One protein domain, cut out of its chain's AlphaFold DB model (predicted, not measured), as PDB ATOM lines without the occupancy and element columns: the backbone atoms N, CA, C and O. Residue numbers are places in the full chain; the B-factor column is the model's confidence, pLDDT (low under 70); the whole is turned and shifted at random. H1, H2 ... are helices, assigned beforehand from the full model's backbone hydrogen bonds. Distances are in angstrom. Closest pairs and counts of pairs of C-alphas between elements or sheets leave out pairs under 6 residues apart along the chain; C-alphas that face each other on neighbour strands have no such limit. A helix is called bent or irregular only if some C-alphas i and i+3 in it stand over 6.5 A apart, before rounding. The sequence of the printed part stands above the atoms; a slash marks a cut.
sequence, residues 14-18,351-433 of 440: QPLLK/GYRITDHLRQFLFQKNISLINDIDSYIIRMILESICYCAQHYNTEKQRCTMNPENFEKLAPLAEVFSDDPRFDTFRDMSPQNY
ATOM      1  N   GLN A  14     -13.701 -88.073  58.532       90.19
ATOM      2  CA  GLN A  14     -14.216 -87.333  59.682       90.19
ATOM      3  C   GLN A  14     -15.700 -86.936  59.572       90.19
ATOM      4  O   GLN A  14     -16.402 -87.121  60.570       90.19
ATOM      5  N   PRO A  15     -16.224 -86.436  58.429       88.12
ATOM      6  CA  PRO A  15     -17.644 -86.094  58.317       88.12
ATOM      7  C   PRO A  15     -18.549 -87.307  58.559       88.12
ATOM      8  O   PRO A  15     -19.496 -87.236  59.344       88.12
ATOM      9  N   LEU A  16     -18.200 -88.452  57.962       88.50
ATOM     10  CA  LEU A  16     -18.940 -89.696  58.148       88.50
ATOM     11  C   LEU A  16     -18.874 -90.178  59.598       88.50
ATOM     12  O   LEU A  16     -19.894 -90.534  60.182       88.50
ATOM     13  N   LEU A  17     -17.678 -90.194  60.185       92.44
ATOM     14  CA  LEU A  17     -17.481 -90.674  61.550       92.44
ATOM     15  C   LEU A  17     -18.216 -89.799  62.564       92.44
ATOM     16  O   LEU A  17     -18.851 -90.334  63.465       92.44
ATOM     17  N   LYS A  18     -18.206 -88.471  62.390       90.69
ATOM     18  CA  LYS A  18     -18.993 -87.559  63.232       90.69
ATOM     19  C   LYS A  18     -20.485 -87.869  63.171       90.69
ATOM     20  O   LYS A  18     -21.139 -87.761  64.198       90.69
ATOM     21  N   GLY A 351     -23.013-108.431  63.353       82.19
ATOM     22  CA  GLY A 351     -22.599-107.279  62.549       82.19
ATOM     23  C   GLY A 351     -21.414-107.558  61.622       82.19
ATOM     24  O   GLY A 351     -21.446-107.140  60.463       82.19
ATOM     25  N   TYR A 352     -20.426-108.347  62.068       79.69
ATOM     26  CA  TYR A 352     -19.281-108.736  61.235       79.69
ATOM     27  C   TYR A 352     -19.713-109.449  59.954       79.69
ATOM     28  O   TYR A 352     -19.257-109.109  58.865       79.69
ATOM     29  N   ARG A 353     -20.588-110.456  60.079       83.25
ATOM     30  CA  ARG A 353     -21.015-111.281  58.941       83.25
ATOM     31  C   ARG A 353     -21.890-110.499  57.980       83.25
ATOM     32  O   ARG A 353     -21.736-110.669  56.779       83.25
ATOM     33  N   ILE A 354     -22.749-109.630  58.505       86.25
ATOM     34  CA  ILE A 354     -23.581-108.737  57.695       86.25
ATOM     35  C   ILE A 354     -22.689-107.774  56.896       86.25
ATOM     36  O   ILE A 354     -22.828-107.648  55.682       86.25
ATOM     37  N   THR A 355     -21.711-107.162  57.565       85.44
ATOM     38  CA  THR A 355     -20.731-106.259  56.942       85.44
ATOM     39  C   THR A 355     -19.897-106.982  55.884       85.44
ATOM     40  O   THR A 355     -19.688-106.450  54.796       85.44
ATOM     41  N   ASP A 356     -19.418-108.193  56.178       85.31
ATOM     42  CA  ASP A 356     -18.604-108.978  55.248       85.31
ATOM     43  C   ASP A 356     -19.409-109.468  54.040       85.31
ATOM     44  O   ASP A 356     -18.916-109.417  52.916       85.31
ATOM     45  N   HIS A 357     -20.667-109.861  54.244       85.94
ATOM     46  CA  HIS A 357     -21.559-110.234  53.153       85.94
ATOM     47  C   HIS A 357     -21.808-109.053  52.208       85.94
ATOM     48  O   HIS A 357     -21.591-109.175  51.003       85.94
ATOM     49  N   LEU A 358     -22.156-107.879  52.751       84.69
ATOM     50  CA  LEU A 358     -22.326-106.667  51.948       84.69
ATOM     51  C   LEU A 358     -21.019-106.272  51.241       84.69
ATOM     52  O   LEU A 358     -21.046-105.887  50.075       84.69
ATOM     53  N   ARG A 359     -19.861-106.427  51.894       85.00
ATOM     54  CA  ARG A 359     -18.555-106.201  51.256       85.00
ATOM     55  C   ARG A 359     -18.349-107.105  50.041       85.00
ATOM     56  O   ARG A 359     -17.957-106.619  48.983       85.00
ATOM     57  N   GLN A 360     -18.595-108.406  50.189       85.75
ATOM     58  CA  GLN A 360     -18.453-109.381  49.104       85.75
ATOM     59  C   GLN A 360     -19.424-109.089  47.958       85.75
ATOM     60  O   GLN A 360     -19.034-109.150  46.793       85.75
ATOM     61  N   PHE A 361     -20.663-108.715  48.278       81.50
ATOM     62  CA  PHE A 361     -21.662-108.323  47.290       81.50
ATOM     63  C   PHE A 361     -21.235-107.075  46.501       81.50
ATOM     64  O   PHE A 361     -21.229-107.087  45.272       81.50
ATOM     65  N   LEU A 362     -20.801-106.015  47.191       79.12
ATOM     66  CA  LEU A 362     -20.295-104.800  46.547       79.12
ATOM     67  C   LEU A 362     -19.088-105.102  45.654       79.12
ATOM     68  O   LEU A 362     -19.012-104.605  44.531       79.12
ATOM     69  N   PHE A 363     -18.196-105.988  46.102       79.94
ATOM     70  CA  PHE A 363     -17.057-106.433  45.307       79.94
ATOM     71  C   PHE A 363     -17.489-107.130  44.006       79.94
ATOM     72  O   PHE A 363     -16.937-106.833  42.948       79.94
ATOM     73  N   GLN A 364     -18.518-107.989  44.045       79.62
ATOM     74  CA  GLN A 364     -19.097-108.613  42.843       79.62
ATOM     75  C   GLN A 364     -19.712-107.588  41.876       79.62
ATOM     76  O   GLN A 364     -19.750-107.823  40.669       79.62
ATOM     77  N   LYS A 365     -20.154-106.435  42.389       69.38
ATOM     78  CA  LYS A 365     -20.645-105.290  41.606       69.38
ATOM     79  C   LYS A 365     -19.535-104.302  41.212       69.38
ATOM     80  O   LYS A 365     -19.829-103.185  40.803       69.38
ATOM     81  N   ASN A 366     -18.263-104.705  41.295       70.62
ATOM     82  CA  ASN A 366     -17.077-103.889  40.994       70.62
ATOM     83  C   ASN A 366     -16.870-102.672  41.919       70.62
ATOM     84  O   ASN A 366     -16.098-101.770  41.594       70.62
ATOM     85  N   ILE A 367     -17.502-102.655  43.096       74.12
ATOM     86  CA  ILE A 367     -17.293-101.647  44.139       74.12
ATOM     87  C   ILE A 367     -16.361-102.240  45.203       74.12
ATOM     88  O   ILE A 367     -16.738-103.089  46.008       74.12
ATOM     89  N   SER A 368     -15.107-101.795  45.204       75.12
ATOM     90  CA  SER A 368     -14.051-102.358  46.051       75.12
ATOM     91  C   SER A 368     -13.905-101.587  47.370       75.12
ATOM     92  O   SER A 368     -13.260-100.544  47.399       75.12
ATOM     93  N   LEU A 369     -14.462-102.128  48.460       78.56
ATOM     94  CA  LEU A 369     -14.376-101.594  49.832       78.56
ATOM     95  C   LEU A 369     -13.612-102.566  50.748       78.56
ATOM     96  O   LEU A 369     -14.198-103.283  51.565       78.56
ATOM     97  N   ILE A 370     -12.296-102.656  50.553       74.44
ATOM     98  CA  ILE A 370     -11.449-103.712  51.136       74.44
ATOM     99  C   ILE A 370     -10.792-103.269  52.450       74.44
ATOM    100  O   ILE A 370     -10.541-104.100  53.323       74.44
ATOM    101  N   ASN A 371     -10.503-101.979  52.612       79.69
ATOM    102  CA  ASN A 371      -9.723-101.499  53.749       79.69
ATOM    103  C   ASN A 371     -10.575-101.447  55.026       79.69
ATOM    104  O   ASN A 371     -11.789-101.256  54.973       79.69
ATOM    105  N   ASP A 372      -9.935-101.523  56.200       79.06
ATOM    106  CA  ASP A 372     -10.634-101.451  57.495       79.06
ATOM    107  C   ASP A 372     -11.520-100.195  57.624       79.06
ATOM    108  O   ASP A 372     -12.606-100.250  58.198       79.06
ATOM    109  N   ILE A 373     -11.082 -99.074  57.047       83.50
ATOM    110  CA  ILE A 373     -11.789 -97.783  57.060       83.50
ATOM    111  C   ILE A 373     -13.038 -97.806  56.184       83.50
ATOM    112  O   ILE A 373     -14.025 -97.138  56.488       83.50
ATOM    113  N   ASP A 374     -13.033 -98.629  55.141       84.56
ATOM    114  CA  ASP A 374     -14.178 -98.767  54.252       84.56
ATOM    115  C   ASP A 374     -15.352 -99.430  54.977       84.56
ATOM    116  O   ASP A 374     -16.511 -99.217  54.628       84.56
ATOM    117  N   SER A 375     -15.078-100.156  56.068       86.19
ATOM    118  CA  SER A 375     -16.107-100.714  56.949       86.19
ATOM    119  C   SER A 375     -17.042 -99.647  57.525       86.19
ATOM    120  O   SER A 375     -18.198 -99.955  57.796       86.19
ATOM    121  N   TYR A 376     -16.597 -98.394  57.680       88.94
ATOM    122  CA  TYR A 376     -17.476 -97.303  58.120       88.94
ATOM    123  C   TYR A 376     -18.452 -96.870  57.022       88.94
ATOM    124  O   TYR A 376     -19.593 -96.529  57.323       88.94
ATOM    125  N   ILE A 377     -18.043 -96.943  55.753       86.00
ATOM    126  CA  ILE A 377     -18.935 -96.715  54.608       86.00
ATOM    127  C   ILE A 377     -19.946 -97.858  54.519       86.00
ATOM    128  O   ILE A 377     -21.137 -97.617  54.358       86.00
ATOM    129  N   ILE A 378     -19.494 -99.102  54.697       86.94
ATOM    130  CA  ILE A 378     -20.384-100.268  54.728       86.94
ATOM    131  C   ILE A 378     -21.397-100.131  55.872       86.94
ATOM    132  O   ILE A 378     -22.589-100.301  55.643       86.94
ATOM    133  N   ARG A 379     -20.954 -99.746  57.077       88.75
ATOM    134  CA  ARG A 379     -21.841 -99.473  58.218       88.75
ATOM    135  C   ARG A 379     -22.875 -98.402  57.886       88.75
ATOM    136  O   ARG A 379     -24.047 -98.585  58.177       88.75
ATOM    137  N   MET A 380     -22.461 -97.316  57.239       86.56
ATOM    138  CA  MET A 380     -23.381 -96.275  56.793       86.56
ATOM    139  C   MET A 380     -24.445 -96.814  55.837       86.56
ATOM    140  O   MET A 380     -25.617 -96.493  55.995       86.56
ATOM    141  N   ILE A 381     -24.051 -97.617  54.846       84.00
ATOM    142  CA  ILE A 381     -24.986 -98.241  53.903       84.00
ATOM    143  C   ILE A 381     -25.963 -99.138  54.676       84.00
ATOM    144  O   ILE A 381     -27.175 -99.003  54.518       84.00
ATOM    145  N   LEU A 382     -25.454 -99.977  55.584       85.62
ATOM    146  CA  LEU A 382     -26.285-100.823  56.443       85.62
ATOM    147  C   LEU A 382     -27.315-100.013  57.241       85.62
ATOM    148  O   LEU A 382     -28.497-100.329  57.198       85.62
ATOM    149  N   GLU A 383     -26.890 -98.948  57.917       84.06
ATOM    150  CA  GLU A 383     -27.763 -98.133  58.771       84.06
ATOM    151  C   GLU A 383     -28.740 -97.238  57.984       84.06
ATOM    152  O   GLU A 383     -29.765 -96.840  58.529       84.06
ATOM    153  N   SER A 384     -28.445 -96.909  56.720       78.75
ATOM    154  CA  SER A 384     -29.246 -95.958  55.928       78.75
ATOM    155  C   SER A 384     -30.247 -96.599  54.972       78.75
ATOM    156  O   SER A 384     -31.304 -96.011  54.738       78.75
ATOM    157  N   ILE A 385     -29.934 -97.763  54.394       77.88
ATOM    158  CA  ILE A 385     -30.764 -98.362  53.333       77.88
ATOM    159  C   ILE A 385     -31.258 -99.778  53.635       77.88
ATOM    160  O   ILE A 385     -32.127-100.272  52.918       77.88
ATOM    161  N   CYS A 386     -30.738-100.443  54.670       78.88
ATOM    162  CA  CYS A 386     -31.137-101.818  54.977       78.88
ATOM    163  C   CYS A 386     -32.324-101.867  55.934       78.88
ATOM    164  O   CYS A 386     -32.515-100.991  56.774       78.88
ATOM    165  N   TYR A 387     -33.099-102.944  55.834       80.75
ATOM    166  CA  TYR A 387     -34.211-103.237  56.729       80.75
ATOM    167  C   TYR A 387     -34.365-104.751  56.909       80.75
ATOM    168  O   TYR A 387     -33.902-105.538  56.084       80.75
ATOM    169  N   CYS A 388     -35.023-105.166  57.992       80.56
ATOM    170  CA  CYS A 388     -35.369-106.569  58.222       80.56
ATOM    171  C   CYS A 388     -36.770-106.850  57.671       80.56
ATOM    172  O   CYS A 388     -37.755-106.304  58.168       80.56
ATOM    173  N   ALA A 389     -36.876-107.713  56.659       79.00
ATOM    174  CA  ALA A 389     -38.166-108.104  56.100       79.00
ATOM    175  C   ALA A 389     -38.939-109.016  57.071       79.00
ATOM    176  O   ALA A 389     -38.432-110.052  57.498       79.00
ATOM    177  N   GLN A 390     -40.200-108.684  57.365       75.94
ATOM    178  CA  GLN A 390     -41.055-109.512  58.229       75.94
ATOM    179  C   GLN A 390     -41.373-110.880  57.595       75.94
ATOM    180  O   GLN A 390     -41.421-111.902  58.280       75.94
ATOM    181  N   HIS A 391     -41.565-110.903  56.273       81.00
ATOM    182  CA  HIS A 391     -41.815-112.109  55.487       81.00
ATOM    183  C   HIS A 391     -40.853-112.175  54.302       81.00
ATOM    184  O   HIS A 391     -41.213-111.830  53.178       81.00
ATOM    185  N   TYR A 392     -39.631-112.644  54.565       81.12
ATOM    186  CA  TYR A 392     -38.522-112.649  53.606       81.12
ATOM    187  C   TYR A 392     -38.907-113.132  52.200       81.12
ATOM    188  O   TYR A 392     -38.706-112.417  51.226       81.12
ATOM    189  N   ASN A 393     -39.521-114.315  52.084       85.44
ATOM    190  CA  ASN A 393     -39.851-114.899  50.777       85.44
ATOM    191  C   ASN A 393     -40.866-114.060  49.990       85.44
ATOM    192  O   ASN A 393     -40.749-113.931  48.773       85.44
ATOM    193  N   THR A 394     -41.860-113.492  50.675       83.00
ATOM    194  CA  THR A 394     -42.869-112.630  50.051       83.00
ATOM    195  C   THR A 394     -42.248-111.312  49.614       83.00
ATOM    196  O   THR A 394     -42.484-110.874  48.491       83.00
ATOM    197  N   GLU A 395     -41.425-110.705  50.467       79.88
ATOM    198  CA  GLU A 395     -40.768-109.442  50.148       79.88
ATOM    199  C   GLU A 395     -39.784-109.620  48.993       79.88
ATOM    200  O   GLU A 395     -39.875-108.901  48.005       79.88
ATOM    201  N   LYS A 396     -38.967-110.680  49.017       81.44
ATOM    202  CA  LYS A 396     -38.074-111.054  47.915       81.44
ATOM    203  C   LYS A 396     -38.818-111.152  46.582       81.44
ATOM    204  O   LYS A 396     -38.365-110.585  45.592       81.44
ATOM    205  N   GLN A 397     -39.978-111.813  46.551       82.56
ATOM    206  CA  GLN A 397     -40.810-111.882  45.345       82.56
ATOM    207  C   GLN A 397     -41.295-110.499  44.896       82.56
ATOM    208  O   GLN A 397     -41.242-110.198  43.705       82.56
ATOM    209  N   ARG A 398     -41.741-109.642  45.823       78.69
ATOM    210  CA  ARG A 398     -42.167-108.269  45.504       78.69
ATOM    211  C   ARG A 398     -41.023-107.449  44.930       78.69
ATOM    212  O   ARG A 398     -41.255-106.730  43.963       78.69
ATOM    213  N   CYS A 399     -39.822-107.598  45.477       77.50
ATOM    214  CA  CYS A 399     -38.624-106.946  44.971       77.50
ATOM    215  C   CYS A 399     -38.254-107.447  43.575       77.50
ATOM    216  O   CYS A 399     -37.966-106.640  42.704       77.50
ATOM    217  N   THR A 400     -38.327-108.757  43.321       80.25
ATOM    218  CA  THR A 400     -38.094-109.310  41.977       80.25
ATOM    219  C   THR A 400     -39.133-108.818  40.966       80.25
ATOM    220  O   THR A 400     -38.794-108.558  39.817       80.25
ATOM    221  N   MET A 401     -40.399-108.685  41.375       81.12
ATOM    222  CA  MET A 401     -41.478-108.237  40.488       81.12
ATOM    223  C   MET A 401     -41.489-106.721  40.259       81.12
ATOM    224  O   MET A 401     -41.899-106.282  39.191       81.12
ATOM    225  N   ASN A 402     -41.102-105.925  41.259       79.50
ATOM    226  CA  ASN A 402     -41.162-104.462  41.224       79.50
ATOM    227  C   ASN A 402     -39.918-103.850  41.895       79.50
ATOM    228  O   ASN A 402     -40.050-103.255  42.969       79.50
ATOM    229  N   PRO A 403     -38.722-103.998  41.302       74.94
ATOM    230  CA  PRO A 403     -37.464-103.559  41.916       74.94
ATOM    231  C   PRO A 403     -37.445-102.055  42.213       74.94
ATOM    232  O   PRO A 403     -36.994-101.656  43.280       74.94
ATOM    233  N   GLU A 404     -38.060-101.249  41.345       75.50
ATOM    234  CA  GLU A 404     -38.166 -99.785  41.456       75.50
ATOM    235  C   GLU A 404     -38.751 -99.330  42.819       75.50
ATOM    236  O   GLU A 404     -38.405 -98.274  43.339       75.50
ATOM    237  N   ASN A 405     -39.623-100.140  43.443       71.06
ATOM    238  CA  ASN A 405     -40.234 -99.824  44.745       71.06
ATOM    239  C   ASN A 405     -39.268 -99.988  45.932       71.06
ATOM    240  O   ASN A 405     -39.571 -99.544  47.042       71.06
ATOM    241  N   PHE A 406     -38.142-100.661  45.713       68.19
ATOM    242  CA  PHE A 406     -37.142-101.001  46.723       68.19
ATOM    243  C   PHE A 406     -35.814-100.287  46.491       68.19
ATOM    244  O   PHE A 406     -34.915-100.393  47.323       68.19
ATOM    245  N   GLU A 407     -35.697 -99.528  45.401       67.44
ATOM    246  CA  GLU A 407     -34.513 -98.734  45.121       67.44
ATOM    247  C   GLU A 407     -34.311 -97.676  46.209       67.44
ATOM    248  O   GLU A 407     -35.189 -96.866  46.533       67.44
ATOM    249  N   LYS A 408     -33.118 -97.699  46.800       68.44
ATOM    250  CA  LYS A 408     -32.661 -96.723  47.782       68.44
ATOM    251  C   LYS A 408     -31.322 -96.170  47.333       68.44
ATOM    252  O   LYS A 408     -30.442 -96.910  46.899       68.44
ATOM    253  N   LEU A 409     -31.162 -94.860  47.473       64.62
ATOM    254  CA  LEU A 409     -29.907 -94.180  47.191       64.62
ATOM    255  C   LEU A 409     -29.116 -94.038  48.488       64.62
ATOM    256  O   LEU A 409     -29.583 -93.424  49.446       64.62
ATOM    257  N   ALA A 410     -27.909 -94.599  48.511       66.31
ATOM    258  CA  ALA A 410     -26.960 -94.329  49.580       66.31
ATOM    259  C   ALA A 410     -26.328 -92.942  49.353       66.31
ATOM    260  O   ALA A 410     -25.858 -92.671  48.244       66.31
ATOM    261  N   PRO A 411     -26.251 -92.068  50.374       63.03
ATOM    262  CA  PRO A 411     -25.739 -90.705  50.229       63.03
ATOM    263  C   PRO A 411     -24.198 -90.669  50.175       63.03
ATOM    264  O   PRO A 411     -23.543 -90.004  50.972       63.03
ATOM    265  N   LEU A 412     -23.584 -91.404  49.243       65.50
ATOM    266  CA  LEU A 412     -22.124 -91.484  49.102       65.50
ATOM    267  C   LEU A 412     -21.508 -90.140  48.685       65.50
ATOM    268  O   LEU A 412     -20.390 -89.829  49.085       65.50
ATOM    269  N   ALA A 413     -22.243 -89.310  47.942       58.50
ATOM    270  CA  ALA A 413     -21.775 -87.985  47.530       58.50
ATOM    271  C   ALA A 413     -21.517 -87.038  48.719       58.50
ATOM    272  O   ALA A 413     -20.618 -86.205  48.649       58.50
ATOM    273  N   GLU A 414     -22.252 -87.190  49.826       60.12
ATOM    274  CA  GLU A 414     -22.018 -86.437  51.071       60.12
ATOM    275  C   GLU A 414     -20.755 -86.906  51.809       60.12
ATOM    276  O   GLU A 414     -20.184 -86.179  52.615       60.12
ATOM    277  N   VAL A 415     -20.325 -88.142  51.549       61.97
ATOM    278  CA  VAL A 415     -19.183 -88.798  52.202       61.97
ATOM    279  C   VAL A 415     -17.875 -88.521  51.461       61.97
ATOM    280  O   VAL A 415     -16.811 -88.445  52.079       61.97
ATOM    281  N   PHE A 416     -17.958 -88.356  50.141       63.28
ATOM    282  CA  PHE A 416     -16.825 -88.180  49.232       63.28
ATOM    283  C   PHE A 416     -16.801 -86.806  48.553       63.28
ATOM    284  O   PHE A 416     -16.213 -86.674  47.485       63.28
ATOM    285  N   SER A 417     -17.428 -85.784  49.148       54.88
ATOM    286  CA  SER A 417     -17.615 -84.461  48.527       54.88
ATOM    287  C   SER A 417     -16.329 -83.821  47.985       54.88
ATOM    288  O   SER A 417     -16.397 -83.090  47.001       54.88
ATOM    289  N   ASP A 418     -15.179 -84.147  48.585       55.56
ATOM    290  CA  ASP A 418     -13.860 -83.587  48.258       55.56
ATOM    291  C   ASP A 418     -12.907 -84.606  47.594       55.56
ATOM    292  O   ASP A 418     -11.704 -84.363  47.490       55.56
ATOM    293  N   ASP A 419     -13.413 -85.773  47.177       53.31
ATOM    294  CA  ASP A 419     -12.604 -86.844  46.593       53.31
ATOM    295  C   ASP A 419     -12.889 -87.020  45.085       53.31
ATOM    296  O   ASP A 419     -13.851 -87.701  44.717       53.31
ATOM    297  N   PRO A 420     -12.033 -86.483  44.188       48.97
ATOM    298  CA  PRO A 420     -12.242 -86.542  42.734       48.97
ATOM    299  C   PRO A 420     -12.247 -87.974  42.168       48.97
ATOM    300  O   PRO A 420     -12.600 -88.200  41.015       48.97
ATOM    301  N   ARG A 421     -11.880 -88.984  42.969       51.22
ATOM    302  CA  ARG A 421     -11.936 -90.400  42.577       51.22
ATOM    303  C   ARG A 421     -13.361 -90.955  42.550       51.22
ATOM    304  O   ARG A 421     -13.554 -92.042  42.010       51.22
ATOM    305  N   PHE A 422     -14.327 -90.229  43.119       49.44
ATOM    306  CA  PHE A 422     -15.745 -90.591  43.159       49.44
ATOM    307  C   PHE A 422     -16.613 -89.808  42.163       49.44
ATOM    308  O   PHE A 422     -17.823 -90.026  42.123       49.44
ATOM    309  N   ASP A 423     -16.023 -88.994  41.282       42.06
ATOM    310  CA  ASP A 423     -16.754 -88.454  40.125       42.06
ATOM    311  C   ASP A 423     -17.264 -89.586  39.201       42.06
ATOM    312  O   ASP A 423     -18.340 -89.486  38.624       42.06
ATOM    313  N   THR A 424     -16.609 -90.756  39.193       40.94
ATOM    314  CA  THR A 424     -17.124 -91.989  38.558       40.94
ATOM    315  C   THR A 424     -18.368 -92.573  39.234       40.94
ATOM    316  O   THR A 424     -19.127 -93.284  38.580       40.94
ATOM    317  N   PHE A 425     -18.611 -92.285  40.519       38.97
ATOM    318  CA  PHE A 425     -19.855 -92.639  41.215       38.97
ATOM    319  C   PHE A 425     -20.954 -91.582  41.009       38.97
ATOM    320  O   PHE A 425     -22.134 -91.925  41.087       38.97
ATOM    321  N   ARG A 426     -20.588 -90.324  40.709       36.34
ATOM    322  CA  ARG A 426     -21.521 -89.279  40.241       36.34
ATOM    323  C   ARG A 426     -22.028 -89.542  38.820       36.34
ATOM    324  O   ARG A 426     -23.197 -89.282  38.562       36.34
ATOM    325  N   ASP A 427     -21.188 -90.104  37.951       32.84
ATOM    326  CA  ASP A 427     -21.512 -90.407  36.545       32.84
ATOM    327  C   ASP A 427     -22.111 -91.808  36.311       32.84
ATOM    328  O   ASP A 427     -22.388 -92.197  35.172       32.84
ATOM    329  N   MET A 428     -22.364 -92.588  37.369       34.84
ATOM    330  CA  MET A 428     -23.199 -93.779  37.227       34.84
ATOM    331  C   MET A 428     -24.641 -93.335  36.994       34.84
ATOM    332  O   MET A 428     -25.310 -92.841  37.900       34.84
ATOM    333  N   SER A 429     -25.111 -93.487  35.754       31.52
ATOM    334  CA  SER A 429     -26.483 -93.159  35.376       31.52
ATOM    335  C   SER A 429     -27.489 -93.857  36.311       31.52
ATOM    336  O   SER A 429     -27.191 -94.930  36.848       31.52
ATOM    337  N   PRO A 430     -28.713 -93.319  36.471       36.69
ATOM    338  CA  PRO A 430     -29.779 -93.947  37.260       36.69
ATOM    339  C   PRO A 430     -30.033 -95.428  36.922       36.69
ATOM    340  O   PRO A 430     -30.562 -96.167  37.741       36.69
ATOM    341  N   GLN A 431     -29.616 -95.897  35.739       31.84
ATOM    342  CA  GLN A 431     -29.726 -97.298  35.329       31.84
ATOM    343  C   GLN A 431     -28.762 -98.247  36.059       31.84
ATOM    344  O   GLN A 431     -29.096 -99.420  36.193       31.84
ATOM    345  N   ASN A 432     -27.627 -97.770  36.581       31.95
ATOM    346  CA  ASN A 432     -26.686 -98.589  37.361       31.95
ATOM    347  C   ASN A 432     -27.041 -98.667  38.859       31.95
ATOM    348  O   ASN A 432     -26.460 -99.475  39.581       31.95
ATOM    349  N   TYR A 433     -28.011 -97.872  39.327       35.06
ATOM    350  CA  TYR A 433     -28.565 -97.958  40.687       35.06
ATOM    351  C   TYR A 433     -29.622 -99.066  40.847       35.06
ATOM    352  O   TYR A 433     -29.996 -99.396  41.971       35.06
TER     353      TYR A 433
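What this domain is: This is residues 14 to 18 and 351 to 433 of the 440 residues of the protein "Putative actin-26" of Armadillidium nasatum (UniProt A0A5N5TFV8). H3 lies at the core of a loose assembly of short helices: H2 crosses it at about a right angle on one side, and on the other H1, H5 and H6 make a loose row, with H5 between H1 and H6. From the end of H3 the chain swings out to H4, which touches no other helix, and comes back through residues 402 to 411 to H5, in a wide, open loop; residues 387 to 394 stick out. The printed part has 88 residues with seven named helices, H1 to H7 in chain order, and no named strand. The class is all helix, with 56 of the 88 residues in the named helices. The whole is only just compact, close to loose, with a radius of gyration of the C-alphas of 14.3 A and spans of 40 by 31 by 25 A.

How they stand to each other: H1, residues 14 to 18, only just touches H3, residues 374 to 385, with 3 pairs of C-alphas within 8 A. The closest C-alphas are those of Leu 17 and Tyr 376, 7.5 A apart, and H3 touches H1 with residues 376 to 377 alone. H2, residues 351 to 364, touches H3 with its residues 355 to 359 alone; their closest C-alphas, those of Thr 355 and Ile 378, are 6.4 A apart. The lines of H2 and H3 stand about perpendicular, at 83 degrees. H4, residues 392 to 401, touches no helix and is apart from H2 and H3, for instance. H5, residues 412 to 415, is near H3, with 5 pairs of C-alphas within 10 A and no pair within 8 A. H5 and H1 are close but not clearly touching, and their closest C-alphas, those of Leu 16 and Val 415, are 6.0 A apart. H6, residues 420 to 426, is close to H5 but not clearly touching, with 7.4 A between their closest C-alphas, those of Ala 413 and Arg 426. H7, residues 430 to 433, touches no helix and is apart from H6. In H1, H2, H3 and H4 every O i to N i+4 pair is within hydrogen-bond range; in H6 1 of 3 is, beside 2 of 4 O i to N i+3 pairs, while H5 and H7 are too short for an O i to N i+4 pair.

Where its parts are: H1 begins at C-alpha 14, at (-14.216, -87.333, 59.682), and measures 6.0 A from first to last C-alpha. H2 measures 20.1 A and is the longest helix by residues, with 14. H3 measures 16.6 A, from C-alpha 374 at (-14.178, -98.767, 54.252) to C-alpha 385. H4 measures 14.2 A, H5 5.0 A and H6 10.0 A. H6 is irregular, but only just: C-alphas 421 and 424 are 6.8 A apart. H7 measures 5.4 A and ends at C-alpha 433, at (-28.565, -97.958, 40.687).

The domain as a whole: The two C-alphas farthest apart are those of His 391 and Pro 420, at 41.1 A. Residues 19 to 350 are cut out, and C-alphas 18 and 351 are 20.1 A apart across the cut. Of the links that are printed whole, H5 to H6 and H6 to H7 are tight; H2 to H3, H3 to H4 and H4 to H5 are short. The mean pLDDT of the printed part is 71.8; residue 365 and residues 406 to 433 are under 70, and H7 has a mean of 34.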